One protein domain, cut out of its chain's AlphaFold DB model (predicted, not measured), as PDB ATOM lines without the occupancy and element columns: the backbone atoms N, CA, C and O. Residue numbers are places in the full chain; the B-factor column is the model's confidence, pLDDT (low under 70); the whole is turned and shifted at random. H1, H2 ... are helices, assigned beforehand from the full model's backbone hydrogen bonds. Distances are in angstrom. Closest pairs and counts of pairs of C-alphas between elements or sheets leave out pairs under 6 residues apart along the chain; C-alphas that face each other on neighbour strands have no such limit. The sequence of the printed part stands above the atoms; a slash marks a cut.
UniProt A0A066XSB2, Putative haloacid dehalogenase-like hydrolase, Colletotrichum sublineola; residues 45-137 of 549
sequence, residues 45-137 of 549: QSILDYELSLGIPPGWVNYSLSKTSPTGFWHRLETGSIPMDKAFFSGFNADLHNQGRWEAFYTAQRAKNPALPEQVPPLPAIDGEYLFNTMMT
ATOM      1  N   GLN A  45     115.094  13.194   9.044       84.81
ATOM      2  CA  GLN A  45     114.362  14.388   8.629       84.81
ATOM      3  C   GLN A  45     113.024  14.487   9.376       84.81
ATOM      4  O   GLN A  45     112.688  15.552   9.883       84.81
ATOM      5  N   SER A  46     112.315  13.364   9.546       89.25
ATOM      6  CA  SER A  46     111.067  13.305  10.318       89.25
ATOM      7  C   SER A  46     111.269  13.660  11.792       89.25
ATOM      8  O   SER A  46     110.433  14.346  12.374       89.25
ATOM      9  N   ILE A  47     112.375  13.209  12.396       91.81
ATOM     10  CA  ILE A  47     112.736  13.576  13.773       91.81
ATOM     11  C   ILE A  47     112.952  15.086  13.874       91.81
ATOM     12  O   ILE A  47     112.357  15.729  14.735       91.81
ATOM     13  N   LEU A  48     113.773  15.643  12.982       91.06
ATOM     14  CA  LEU A  48     114.112  17.062  12.986       91.06
ATOM     15  C   LEU A  48     112.870  17.939  12.806       91.06
ATOM     16  O   LEU A  48     112.657  18.870  13.580       91.06
ATOM     17  N   ASP A  49     112.036  17.627  11.815       88.25
ATOM     18  CA  ASP A  49     110.815  18.385  11.542       88.25
ATOM     19  C   ASP A  49     109.854  18.334  12.738       88.25
ATOM     20  O   ASP A  49     109.250  19.347  13.100       88.25
ATOM     21  N   TYR A  50     109.747  17.178  13.400       93.44
ATOM     22  CA  TYR A  50     108.889  17.024  14.568       93.44
ATOM     23  C   TYR A  50     109.409  17.798  15.786       93.44
ATOM     24  O   TYR A  50     108.643  18.519  16.427       93.44
ATOM     25  N   GLU A  51     110.712  17.727  16.072       95.00
ATOM     26  CA  GLU A  51     111.346  18.512  17.140       95.00
ATOM     27  C   GLU A  51     111.121  20.014  16.940       95.00
ATOM     28  O   GLU A  51     110.649  20.702  17.849       95.00
ATOM     29  N   LEU A  52     111.372  20.511  15.726       92.12
ATOM     30  CA  LEU A  52     111.165  21.915  15.379       92.12
ATOM     31  C   LEU A  52     109.692  22.327  15.509       92.12
ATOM     32  O   LEU A  52     109.412  23.423  15.994       92.12
ATOM     33  N   SER A  53     108.749  21.453  15.137       91.06
ATOM     34  CA  SER A  53     107.309  21.724  15.274       91.06
ATOM     35  C   SER A  53     106.864  21.927  16.730       91.06
ATOM     36  O   SER A  53     105.901  22.646  16.986       91.06
ATOM     37  N   LEU A  54     107.595  21.340  17.683       92.19
ATOM     38  CA  LEU A  54     107.344  21.436  19.122       92.19
ATOM     39  C   LEU A  54     108.206  22.509  19.812       92.19
ATOM     40  O   LEU A  54     108.160  22.641  21.034       92.19
ATOM     41  N   GLY A  55     109.014  23.263  19.057       90.88
ATOM     42  CA  GLY A  55     109.960  24.238  19.613       90.88
ATOM     43  C   GLY A  55     111.115  23.599  20.394       90.88
ATOM     44  O   GLY A  55     111.748  24.260  21.218       90.88
ATOM     45  N   ILE A  56     111.391  22.316  20.156       94.44
ATOM     46  CA  ILE A  56     112.480  21.576  20.790       94.44
ATOM     47  C   ILE A  56     113.781  21.898  20.037       94.44
ATOM     48  O   ILE A  56     113.808  21.809  18.807       94.44
ATOM     49  N   PRO A  57     114.883  22.252  20.729       94.06
ATOM     50  CA  PRO A  57     116.184  22.370  20.084       94.06
ATOM     51  C   PRO A  57     116.563  21.051  19.383       94.06
ATOM     52  O   PRO A  57     116.431  19.996  20.008       94.06
ATOM     53  N   PRO A  58     117.060  21.080  18.132       93.81
ATOM     54  CA  PRO A  58     117.357  19.867  17.377       93.81
ATOM     55  C   PRO A  58     118.260  18.862  18.103       93.81
ATOM     56  O   PRO A  58     119.287  19.218  18.693       93.81
ATOM     57  N   GLY A  59     117.910  17.581  17.982       94.44
ATOM     58  CA  GLY A  59     118.689  16.438  18.446       94.44
ATOM     59  C   GLY A  59     118.254  15.842  19.784       94.44
ATOM     60  O   GLY A  59     118.976  14.990  20.301       94.44
ATOM     61  N   TRP A  60     117.118  16.247  20.352       97.06
ATOM     62  CA  TRP A  60     116.598  15.694  21.606       97.06
ATOM     63  C   TRP A  60     116.286  14.197  21.507       97.06
ATOM     64  O   TRP A  60     116.744  13.421  22.346       97.06
ATOM     65  N   VAL A  61     115.559  13.766  20.474       96.56
ATOM     66  CA  VAL A  61     115.189  12.360  20.252       96.56
ATOM     67  C   VAL A  61     116.452  11.513  20.115       96.56
ATOM     68  O   VAL A  61     116.622  10.531  20.837       96.56
ATOM     69  N   ASN A  62     117.385  11.939  19.261       94.56
ATOM     70  CA  ASN A  62     118.664  11.252  19.060       94.56
ATOM     71  C   ASN A  62     119.506  11.215  20.342       94.56
ATOM     72  O   ASN A  62     120.098  10.184  20.669       94.56
ATOM     73  N   TYR A  63     119.537  12.313  21.102       96.44
ATOM     74  CA  TYR A  63     120.209  12.354  22.397       96.44
ATOM     75  C   TYR A  63     119.583  11.352  23.365       96.44
ATOM     76  O   TYR A  63     120.305  10.548  23.957       96.44
ATOM     77  N   SER A  64     118.256  11.347  23.495       97.25
ATOM     78  CA  SER A  64     117.558  10.435  24.395       97.25
ATOM     79  C   SER A  64     117.828   8.976  24.030       97.25
ATOM     80  O   SER A  64     118.262   8.215  24.898       97.25
ATOM     81  N   LEU A  65     117.695   8.619  22.747       95.56
ATOM     82  CA  LEU A  65     118.031   7.293  22.227       95.56
ATOM     83  C   LEU A  65     119.476   6.909  22.568       95.56
ATOM     84  O   LEU A  65     119.711   5.848  23.142       95.56
ATOM     85  N   SER A  66     120.446   7.790  22.312       94.75
ATOM     86  CA  SER A  66     121.855   7.504  22.622       94.75
ATOM     87  C   SER A  66     122.092   7.202  24.108       94.75
ATOM     88  O   SER A  66     122.925   6.364  24.439       94.75
ATOM     89  N   LYS A  67     121.333   7.839  25.011       97.00
ATOM     90  CA  LYS A  67     121.459   7.664  26.466       97.00
ATOM     91  C   LYS A  67     120.755   6.426  27.010       97.00
ATOM     92  O   LYS A  67     121.103   5.998  28.104       97.00
ATOM     93  N   THR A  68     119.790   5.856  26.288       96.75
ATOM     94  CA  THR A  68     119.206   4.551  26.638       96.75
ATOM     95  C   THR A  68     119.868   3.380  25.929       96.75
ATOM     96  O   THR A  68     119.535   2.236  26.225       96.75
ATOM     97  N   SER A  69     120.808   3.617  25.018       94.19
ATOM     98  CA  SER A  69     121.579   2.536  24.406       94.19
ATOM     99  C   SER A  69     122.371   1.738  25.462       94.19
ATOM    100  O   SER A  69     122.919   2.343  26.386       94.19
ATOM    101  N   PRO A  70     122.466   0.396  25.359       94.12
ATOM    102  CA  PRO A  70     121.858  -0.464  24.338       94.12
ATOM    103  C   PRO A  70     120.488  -1.039  24.746       94.12
ATOM    104  O   PRO A  70     119.916  -1.842  24.016       94.12
ATOM    105  N   THR A  71     119.954  -0.680  25.917       96.00
ATOM    106  CA  THR A  71     118.792  -1.352  26.531       96.00
ATOM    107  C   THR A  71     117.453  -0.641  26.327       96.00
ATOM    108  O   THR A  71     116.422  -1.150  26.764       96.00
ATOM    109  N   GLY A  72     117.449   0.531  25.693       97.88
ATOM    110  CA  GLY A  72     116.245   1.311  25.412       97.88
ATOM    111  C   GLY A  72     115.243   0.554  24.553       97.88
ATOM    112  O   GLY A  72     115.613  -0.341  23.790       97.88
ATOM    113  N   PHE A  73     113.973   0.942  24.628       98.44
ATOM    114  CA  PHE A  73     112.898   0.262  23.901       98.44
ATOM    115  C   PHE A  73     113.104   0.292  22.386       98.44
ATOM    116  O   PHE A  73     112.855  -0.710  21.725       98.44
ATOM    117  N   TRP A  74     113.646   1.388  21.849       97.69
ATOM    118  CA  TRP A  74     114.033   1.472  20.438       97.69
ATOM    119  C   TRP A  74     115.101   0.436  20.057       97.69
ATOM    120  O   TRP A  74     114.920  -0.322  19.114       97.69
ATOM    121  N   HIS A  75     116.181   0.343  20.836       97.88
ATOM    122  CA  HIS A  75     117.278  -0.599  20.588       97.88
ATOM    123  C   HIS A  75     116.799  -2.046  20.683       97.88
ATOM    124  O   HIS A  75     117.168  -2.880  19.865       97.88
ATOM    125  N   ARG A  76     115.944  -2.333  21.669       98.38
ATOM    126  CA  ARG A  76     115.336  -3.649  21.861       98.38
ATOM    127  C   ARG A  76     114.400  -4.033  20.719       98.38
ATOM    128  O   ARG A  76     114.354  -5.211  20.372       98.38
ATOM    129  N   LEU A  77     113.672  -3.068  20.157       98.25
ATOM    130  CA  LEU A  77     112.854  -3.282  18.967       98.25
ATOM    131  C   LEU A  77     113.736  -3.530  17.736       98.25
ATOM    132  O   LEU A  77     113.485  -4.472  16.991       98.25
ATOM    133  N   GLU A  78     114.792  -2.732  17.550       97.31
ATOM    134  CA  GLU A  78     115.727  -2.892  16.430       97.31
ATOM    135  C   GLU A  78     116.519  -4.203  16.488       97.31
ATOM    136  O   GLU A  78     116.937  -4.699  15.451       97.31
ATOM    137  N   THR A  79     116.709  -4.802  17.664       97.94
ATOM    138  CA  THR A  79     117.289  -6.150  17.808       97.94
ATOM    139  C   THR A  79     116.244  -7.265  17.780       97.94
ATOM    140  O   THR A  79     116.592  -8.422  17.981       97.94
ATOM    141  N   GLY A  80     114.957  -6.955  17.588       97.50
ATOM    142  CA  GLY A  80     113.881  -7.955  17.614       97.50
ATOM    143  C   GLY A  80     113.693  -8.638  18.976       97.50
ATOM    144  O   GLY A  80     113.003  -9.648  19.081       97.50
ATOM    145  N   SER A  81     114.294  -8.100  20.043       97.69
ATOM    146  CA  SER A  81     114.205  -8.661  21.398       97.69
ATOM    147  C   SER A  81     112.851  -8.408  22.076       97.69
ATOM    148  O   SER A  81     112.546  -9.029  23.096       97.69
ATOM    149  N   ILE A  82     112.045  -7.494  21.526       97.88
ATOM    150  CA  ILE A  82     110.649  -7.249  21.902       97.88
ATOM    151  C   ILE A  82     109.780  -7.085  20.650       97.88
ATOM    152  O   ILE A  82     110.277  -6.589  19.636       97.88
ATOM    153  N   PRO A  83     108.490  -7.459  20.708       97.31
ATOM    154  CA  PRO A  83     107.557  -7.195  19.623       97.31
ATOM    155  C   PRO A  83     107.176  -5.709  19.552       97.31
ATOM    156  O   PRO A  83     107.255  -4.972  20.537       97.31
ATOM    157  N   MET A  84     106.700  -5.283  18.383       97.44
ATOM    158  CA  MET A  84     106.064  -3.979  18.205       97.44
ATOM    159  C   MET A  84     104.617  -4.038  18.704       97.44
ATOM    160  O   MET A  84     103.698  -4.382  17.963       97.44
ATOM    161  N   ASP A  85     104.420  -3.723  19.978       96.38
ATOM    162  CA  ASP A  85     103.117  -3.726  20.631       96.38
ATOM    163  C   ASP A  85     102.912  -2.482  21.514       96.38
ATOM    164  O   ASP A  85     103.714  -1.543  21.541       96.38
ATOM    165  N   LYS A  86     101.816  -2.468  22.280       96.62
ATOM    166  CA  LYS A  86     101.511  -1.374  23.210       96.62
ATOM    167  C   LYS A  86     102.601  -1.176  24.273       96.62
ATOM    168  O   LYS A  86     102.814  -0.047  24.716       96.62
ATOM    169  N   ALA A  87     103.279  -2.242  24.704       97.88
ATOM    170  CA  ALA A  87     104.351  -2.141  25.689       97.88
ATOM    171  C   ALA A  87     105.592  -1.478  25.078       97.88
ATOM    172  O   ALA A  87     106.200  -0.634  25.742       97.88
ATOM    173  N   PHE A  88     105.913  -1.773  23.811       98.12
ATOM    174  CA  PHE A  88     106.929  -1.029  23.066       98.12
ATOM    175  C   PHE A  88     106.610   0.467  23.028       98.12
ATOM    176  O   PHE A  88     107.437   1.263  23.468       98.12
ATOM    177  N   PHE A  89     105.416   0.862  22.574       98.06
ATOM    178  CA  PHE A  89     105.074   2.286  22.464       98.06
ATOM    179  C   PHE A  89     105.063   2.991  23.821       98.06
ATOM    180  O   PHE A  89     105.572   4.106  23.933       98.06
ATOM    181  N   SER A  90     104.560   2.343  24.875       98.19
ATOM    182  CA  SER A  90     104.612   2.894  26.233       98.19
ATOM    183  C   SER A  90     106.050   3.097  26.715       98.19
ATOM    184  O   SER A  90     106.356   4.126  27.314       98.19
ATOM    185  N   GLY A  91     106.931   2.127  26.468       98.31
ATOM    186  CA  GLY A  91     108.330   2.195  26.874       98.31
ATOM    187  C   GLY A  91     109.150   3.185  26.051       98.31
ATOM    188  O   GLY A  91     109.938   3.939  26.610       98.31
ATOM    189  N   PHE A  92     108.916   3.251  24.740       98.38
ATOM    190  CA  PHE A  92     109.545   4.236  23.863       98.38
ATOM    191  C   PHE A  92     109.134   5.662  24.241       98.38
ATOM    192  O   PHE A  92     109.986   6.541  24.347       98.38
ATOM    193  N   ASN A  93     107.852   5.883  24.551       97.94
ATOM    194  CA  ASN A  93     107.407   7.153  25.118       97.94
ATOM    195  C   ASN A  93     108.117   7.441  26.446       97.94
ATOM    196  O   ASN A  93     108.659   8.528  26.606       97.94
ATOM    197  N   ALA A  94     108.193   6.488  27.377       97.81
ATOM    198  CA  ALA A  94     108.908   6.700  28.638       97.81
ATOM    199  C   ALA A  94     110.395   7.053  28.426       97.81
ATOM    200  O   ALA A  94     110.926   7.935  29.104       97.81
ATOM    201  N   ASP A  95     111.055   6.437  27.440       97.88
ATOM    202  CA  ASP A  95     112.424   6.782  27.063       97.88
ATOM    203  C   ASP A  95     112.528   8.250  26.607       97.88
ATOM    204  O   ASP A  95     113.456   8.959  26.994       97.88
ATOM    205  N   LEU A  96     111.555   8.761  25.856       97.88
ATOM    206  CA  LEU A  96     111.534  10.157  25.402       97.88
ATOM    207  C   LEU A  96     111.080  11.166  26.472       97.88
ATOM    208  O   LEU A  96     111.257  12.362  26.267       97.88
ATOM    209  N   HIS A  97     110.566  10.712  27.621       97.69
ATOM    210  CA  HIS A  97     110.046  11.574  28.693       97.69
ATOM    211  C   HIS A  97     110.805  11.392  30.009       97.69
ATOM    212  O   HIS A  97     110.236  11.076  31.054       97.69
ATOM    213  N   ASN A  98     112.117  11.622  29.974       97.75
ATOM    214  CA  ASN A  98     112.941  11.643  31.178       97.75
ATOM    215  C   ASN A  98     113.438  13.064  31.478       97.75
ATOM    216  O   ASN A  98     114.257  13.605  30.733       97.75
ATOM    217  N   GLN A  99     112.982  13.626  32.601       97.25
ATOM    218  CA  GLN A  99     113.296  14.996  33.023       97.25
ATOM    219  C   GLN A  99     114.809  15.247  33.143       97.25
ATOM    220  O   GLN A  99     115.316  16.212  32.580       97.25
ATOM    221  N   GLY A 100     115.551  14.347  33.798       97.75
ATOM    222  CA  GLY A 100     116.995  14.522  33.994       97.75
ATOM    223  C   GLY A 100     117.788  14.506  32.682       97.75
ATOM    224  O   GLY A 100     118.728  15.281  32.504       97.75
ATOM    225  N   ARG A 101     117.393  13.668  31.712       97.69
ATOM    226  CA  ARG A 101     117.998  13.689  30.370       97.69
ATOM    227  C   ARG A 101     117.681  14.972  29.618       97.69
ATOM    228  O   ARG A 101     118.558  15.460  28.911       97.69
ATOM    229  N   TRP A 102     116.463  15.488  29.758       98.06
ATOM    230  CA  TRP A 102     116.045  16.723  29.107       98.06
ATOM    231  C   TRP A 102     116.837  17.922  29.606       98.06
ATOM    232  O   TRP A 102     117.395  18.657  28.799       98.06
ATOM    233  N   GLU A 103     116.974  18.058  30.923       97.75
ATOM    234  CA  GLU A 103     117.797  19.100  31.538       97.75
ATOM    235  C   GLU A 103     119.245  19.014  31.049       97.75
ATOM    236  O   GLU A 103     119.784  19.997  30.543       97.75
ATOM    237  N   ALA A 104     119.845  17.818  31.082       97.81
ATOM    238  CA  ALA A 104     121.209  17.611  30.600       97.81
ATOM    239  C   ALA A 104     121.376  17.955  29.107       97.81
ATOM    240  O   ALA A 104     122.358  18.595  28.721       97.81
ATOM    241  N   PHE A 105     120.423  17.549  28.263       97.75
ATOM    242  CA  PHE A 105     120.410  17.891  26.841       97.75
ATOM    243  C   PHE A 105     120.312  19.402  26.634       97.75
ATOM    244  O   PHE A 105     121.118  19.979  25.904       97.75
ATOM    245  N   TYR A 106     119.347  20.046  27.288       96.88
ATOM    246  CA  TYR A 106     119.078  21.465  27.110       96.88
ATOM    247  C   TYR A 106     120.257  22.320  27.579       96.88
ATOM    248  O   TYR A 106     120.675  23.228  26.862       96.88
ATOM    249  N   THR A 107     120.870  21.984  28.720       95.31
ATOM    250  CA  THR A 107     122.101  22.630  29.200       95.31
ATOM    251  C   THR A 107     123.240  22.495  28.188       95.31
ATOM    252  O   THR A 107     123.922  23.478  27.895       95.31
ATOM    253  N   ALA A 108     123.427  21.312  27.594       95.56
ATOM    254  CA  ALA A 108     124.452  21.103  26.572       95.56
ATOM    255  C   ALA A 108     124.170  21.882  25.273       95.56
ATOM    256  O   ALA A 108     125.106  22.370  24.637       95.56
ATOM    257  N   GLN A 109     122.903  22.022  24.872       94.94
ATOM    258  CA  GLN A 109     122.518  22.830  23.708       94.94
ATOM    259  C   GLN A 109     122.698  24.324  23.967       94.94
ATOM    260  O   GLN A 109     123.237  25.032  23.123       94.94
ATOM    261  N   ARG A 110     122.331  24.799  25.158       94.38
ATOM    262  CA  ARG A 110     122.557  26.176  25.619       94.38
ATOM    263  C   ARG A 110     124.024  26.576  25.604       94.38
ATOM    264  O   ARG A 110     124.348  27.667  25.152       94.38
ATOM    265  N   ALA A 111     124.911  25.682  26.041       93.56
ATOM    266  CA  ALA A 111     126.351  25.924  25.993       93.56
ATOM    267  C   ALA A 111     126.868  26.140  24.556       93.56
ATOM    268  O   ALA A 111     127.850  26.848  24.357       93.56
ATOM    269  N   LYS A 112     126.201  25.553  23.551       93.56
ATOM    270  CA  LYS A 112     126.525  25.722  22.123       93.56
ATOM    271  C   LYS A 112     125.791  26.894  21.478       93.56
ATOM    272  O   LYS A 112     126.286  27.465  20.514       93.56
ATOM    273  N   ASN A 113     124.605  27.220  21.980       91.50
ATOM    274  CA  ASN A 113     123.755  28.282  21.474       91.50
ATOM    275  C   ASN A 113     123.238  29.151  22.634       91.50
ATOM    276  O   ASN A 113     122.159  28.877  23.176       91.50
ATOM    277  N   PRO A 114     123.970  30.225  22.984       89.06
ATOM    278  CA  PRO A 114     123.574  31.151  24.043       89.06
ATOM    279  C   PRO A 114     122.248  31.886  23.792       89.06
ATOM    280  O   PRO A 114     121.724  32.492  24.718       89.06
ATOM    281  N   ALA A 115     121.687  31.837  22.575       91.50
ATOM    282  CA  ALA A 115     120.386  32.438  22.271       91.50
ATOM    283  C   ALA A 115     119.194  31.642  22.837       91.50
ATOM    284  O   ALA A 115     118.068  32.138  22.837       91.50
ATOM    285  N   LEU A 116     119.411  30.403  23.293       91.44
ATOM    286  CA  LEU A 116     118.368  29.628  23.963       91.44
ATOM    287  C   LEU A 116     118.047  30.236  25.354       91.44
ATOM    288  O   LEU A 116     118.970  30.659  26.052       91.44
ATOM    289  N   PRO A 117     116.769  30.259  25.792       91.88
ATOM    290  CA  PRO A 117     116.349  30.801  27.091       91.88
ATOM    291  C   PRO A 117     117.120  30.270  28.300       91.88
ATOM    292  O   PRO A 117     117.443  29.085  28.343       91.88
ATOM    293  N   GLU A 118     117.347  31.122  29.315       90.88
ATOM    294  CA  GLU A 118     118.144  30.776  30.503       90.88
ATOM    295  C   GLU A 118     117.550  29.673  31.387       90.88
ATOM    296  O   GLU A 118     118.274  28.840  31.945       90.88
ATOM    297  N   GLN A 119     116.230  29.643  31.481       92.62
ATOM    298  CA  GLN A 119     115.505  28.616  32.205       92.62
ATOM    299  C   GLN A 119     115.278  27.406  31.298       92.62
ATOM    300  O   GLN A 119     114.875  27.563  30.145       92.62
ATOM    301  N   VAL A 120     115.512  26.200  31.821       93.94
ATOM    302  CA  VAL A 120     115.156  24.969  31.106       93.94
ATOM    303  C   VAL A 120     113.626  24.933  30.963       93.94
ATOM    304  O   VAL A 120     112.931  24.981  31.980       93.94
ATOM    305  N   PRO A 121     113.079  24.884  29.738       94.19
ATOM    306  CA  PRO A 121     111.639  24.783  29.536       94.19
ATOM    307  C   PRO A 121     111.115  23.425  30.032       94.19
ATOM    308  O   PRO A 121     111.899  22.485  30.202       94.19
ATOM    309  N   PRO A 122     109.795  23.282  30.242       95.56
ATOM    310  CA  PRO A 122     109.201  21.998  30.595       95.56
ATOM    311  C   PRO A 122     109.588  20.891  29.609       95.56
ATOM    312  O   PRO A 122     109.787  21.153  28.421       95.56
ATOM    313  N   LEU A 123     109.675  19.657  30.110       96.06
ATOM    314  CA  LEU A 123     109.893  18.470  29.286       96.06
ATOM    315  C   LEU A 123     108.858  18.427  28.151       96.06
ATOM    316  O   LEU A 123     107.657  18.468  28.440       96.06
ATOM    317  N   PRO A 124     109.288  18.354  26.880       94.62
ATOM    318  CA  PRO A 124     108.358  18.298  25.765       94.62
ATOM    319  C   PRO A 124     107.474  17.054  25.830       94.62
ATOM    320  O   PRO A 124     107.952  15.954  26.104       94.62
ATOM    321  N   ALA A 125     106.190  17.239  25.523       93.81
ATOM    322  CA  ALA A 125     105.243  16.152  25.328       93.81
ATOM    323  C   ALA A 125     105.372  15.622  23.893       93.81
ATOM    324  O   ALA A 125     104.785  16.167  22.959       93.81
ATOM    325  N   ILE A 126     106.181  14.584  23.722       95.69
ATOM    326  CA  ILE A 126     106.343  13.874  22.456       95.69
ATOM    327  C   ILE A 126     105.291  12.772  22.356       95.69
ATOM    328  O   ILE A 126     105.096  11.991  23.278       95.69
ATOM    329  N   ASP A 127     104.647  12.648  21.204       96.88
ATOM    330  CA  ASP A 127     103.907  11.441  20.862       96.88
ATOM    331  C   ASP A 127     104.861  10.458  20.169       96.88
ATOM    332  O   ASP A 127     105.170  10.575  18.979       96.88
ATOM    333  N   GLY A 128     105.370   9.493  20.936       96.00
ATOM    334  CA  GLY A 128     106.305   8.487  20.436       96.00
ATOM    335  C   GLY A 128     105.695   7.552  19.388       96.00
ATOM    336  O   GLY A 128     106.421   7.063  18.524       96.00
ATOM    337  N   GLU A 129     104.382   7.315  19.412       95.06
ATOM    338  CA  GLU A 129     103.716   6.469  18.415       95.06
ATOM    339  C   GLU A 129     103.525   7.226  17.098       95.06
ATOM    340  O   GLU A 129     103.822   6.689  16.026       95.06
ATOM    341  N   TYR A 130     103.112   8.492  17.165       95.12
ATOM    342  CA  TYR A 130     103.080   9.382  16.006       95.12
ATOM    343  C   TYR A 130     104.470   9.537  15.379       95.12
ATOM    344  O   TYR A 130     104.624   9.373  14.164       95.12
ATOM    345  N   LEU A 131     105.493   9.802  16.198       95.31
ATOM    346  CA  LEU A 131     106.873   9.947  15.741       95.31
ATOM    347  C   LEU A 131     107.366   8.663  15.063       95.31
ATOM    348  O   LEU A 131     107.872   8.721  13.941       95.31
ATOM    349  N   PHE A 132     107.163   7.502  15.694       95.81
ATOM    350  CA  PHE A 132     107.494   6.198  15.114       95.81
ATOM    351  C   PHE A 132     106.837   6.013  13.742       95.81
ATOM    352  O   PHE A 132     107.510   5.735  12.748       95.81
ATOM    353  N   ASN A 133     105.520   6.212  13.670       92.38
ATOM    354  CA  ASN A 133     104.756   6.019  12.444       92.38
ATOM    355  C   ASN A 133     105.191   6.965  11.324       92.38
ATOM    356  O   ASN A 133     105.245   6.547  10.166       92.38
ATOM    357  N   THR A 134     105.524   8.207  11.665       90.69
ATOM    358  CA  THR A 134     106.013   9.211  10.716       90.69
ATOM    359  C   THR A 134     107.398   8.842  10.191       90.69
ATOM    360  O   THR A 134     107.612   8.862   8.979       90.69
ATOM    361  N   MET A 135     108.323   8.421  11.065       92.94
ATOM    362  CA  MET A 135     109.645   7.930  10.653       92.94
ATOM    363  C   MET A 135     109.530   6.751   9.684       92.94
ATOM    364  O   MET A 135     110.142   6.777   8.618       92.94
ATOM    365  N   MET A 136     108.709   5.750  10.017       91.94
ATOM    366  CA  MET A 136     108.555   4.555   9.186       91.94
ATOM    367  C   MET A 136     107.888   4.860   7.843       91.94
ATOM    368  O   MET A 136     108.323   4.340   6.824       91.94
ATOM    369  N   THR A 137     106.858   5.715   7.806       88.25
ATOM    370  CA  THR A 137     106.181   6.083   6.549       88.25
ATOM    371  C   THR A 137     107.065   6.910   5.627       88.25
ATOM    372  O   THR A 137     107.096   6.654   4.424       88.25
TER     373      THR A 137
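AT A GLANCE: This is residues 45 to 137 of the 549 residues of the protein "Putative haloacid dehalogenase-like hydrolase" of Colletotrichum sublineola (UniProt A0A066XSB2). Six crossed helices make an elongated body: H5 and H4 follow each other along its length, H2 crosses them near the middle, and H3 packs across H4. H6 and H1 pack together on one side, H6 joining H4, and the long link 113 to 127 folds back from H5 to H6. The printed part has 93 residues with six named helices, H1 to H6 in order, and no named strand; the class is all helix. It is compact, with a radius of gyration of the C-alphas of 13.6 A and spans of 41 by 25 by 18 A.

HOW THE PARTS SIT: Begin at H5, residues 99 to 112, which touches H2, residues 60 to 68, with residues 101 to 105 alone; the closest C-alphas, Ser 64 and Arg 101, are 6.8 A apart, at a steep tilt of 57 degrees, opposite ways. H2 also touches H4, residues 86 to 96, about perpendicular at 74 degrees, closest at C-alphas Ser 64 and Leu 96, 6.1 A. H3, residues 73 to 78, touches H4, closest at C-alphas Phe 73 and Phe 92, 5.2 A. H6, residues 128 to 137, touches H4 at C-alphas Asn 93 and Gly 128, the closest, 5.0 A. H1, residues 45 to 53, touches H6, closest at C-alphas Ser 46 and Met 135, 5.6 A, at a steep tilt of 41 degrees, opposite ways. H1 and H2 only just touch, with 3 pairs of C-alphas within 8 A, the closest Ile 47 and Val 61, 7.0 A. H4 and H5 are apart. Every O i to N i+4 pair is within hydrogen-bond range in H1, H2, H3, H4 and H6, and 9 of 10 in H5.

IN THESE COORDINATES: Find C-alpha 99 at (113.296, 14.996, 33.023); from there H5 runs 20.2 A to C-alpha 112. H4 is 15.4 A long and H6 14.1 A, ending at C-alpha 137, (106.181, 6.083, 6.549). H1 begins at C-alpha 45, (114.362, 14.388, 8.629).

THE WHOLE: The C-alphas farthest apart, Pro 83 and Pro 114, are 41.8 A apart. The printed part has no cut; the link from H5 to H6 is long, and no printed residue is under pLDDT 70.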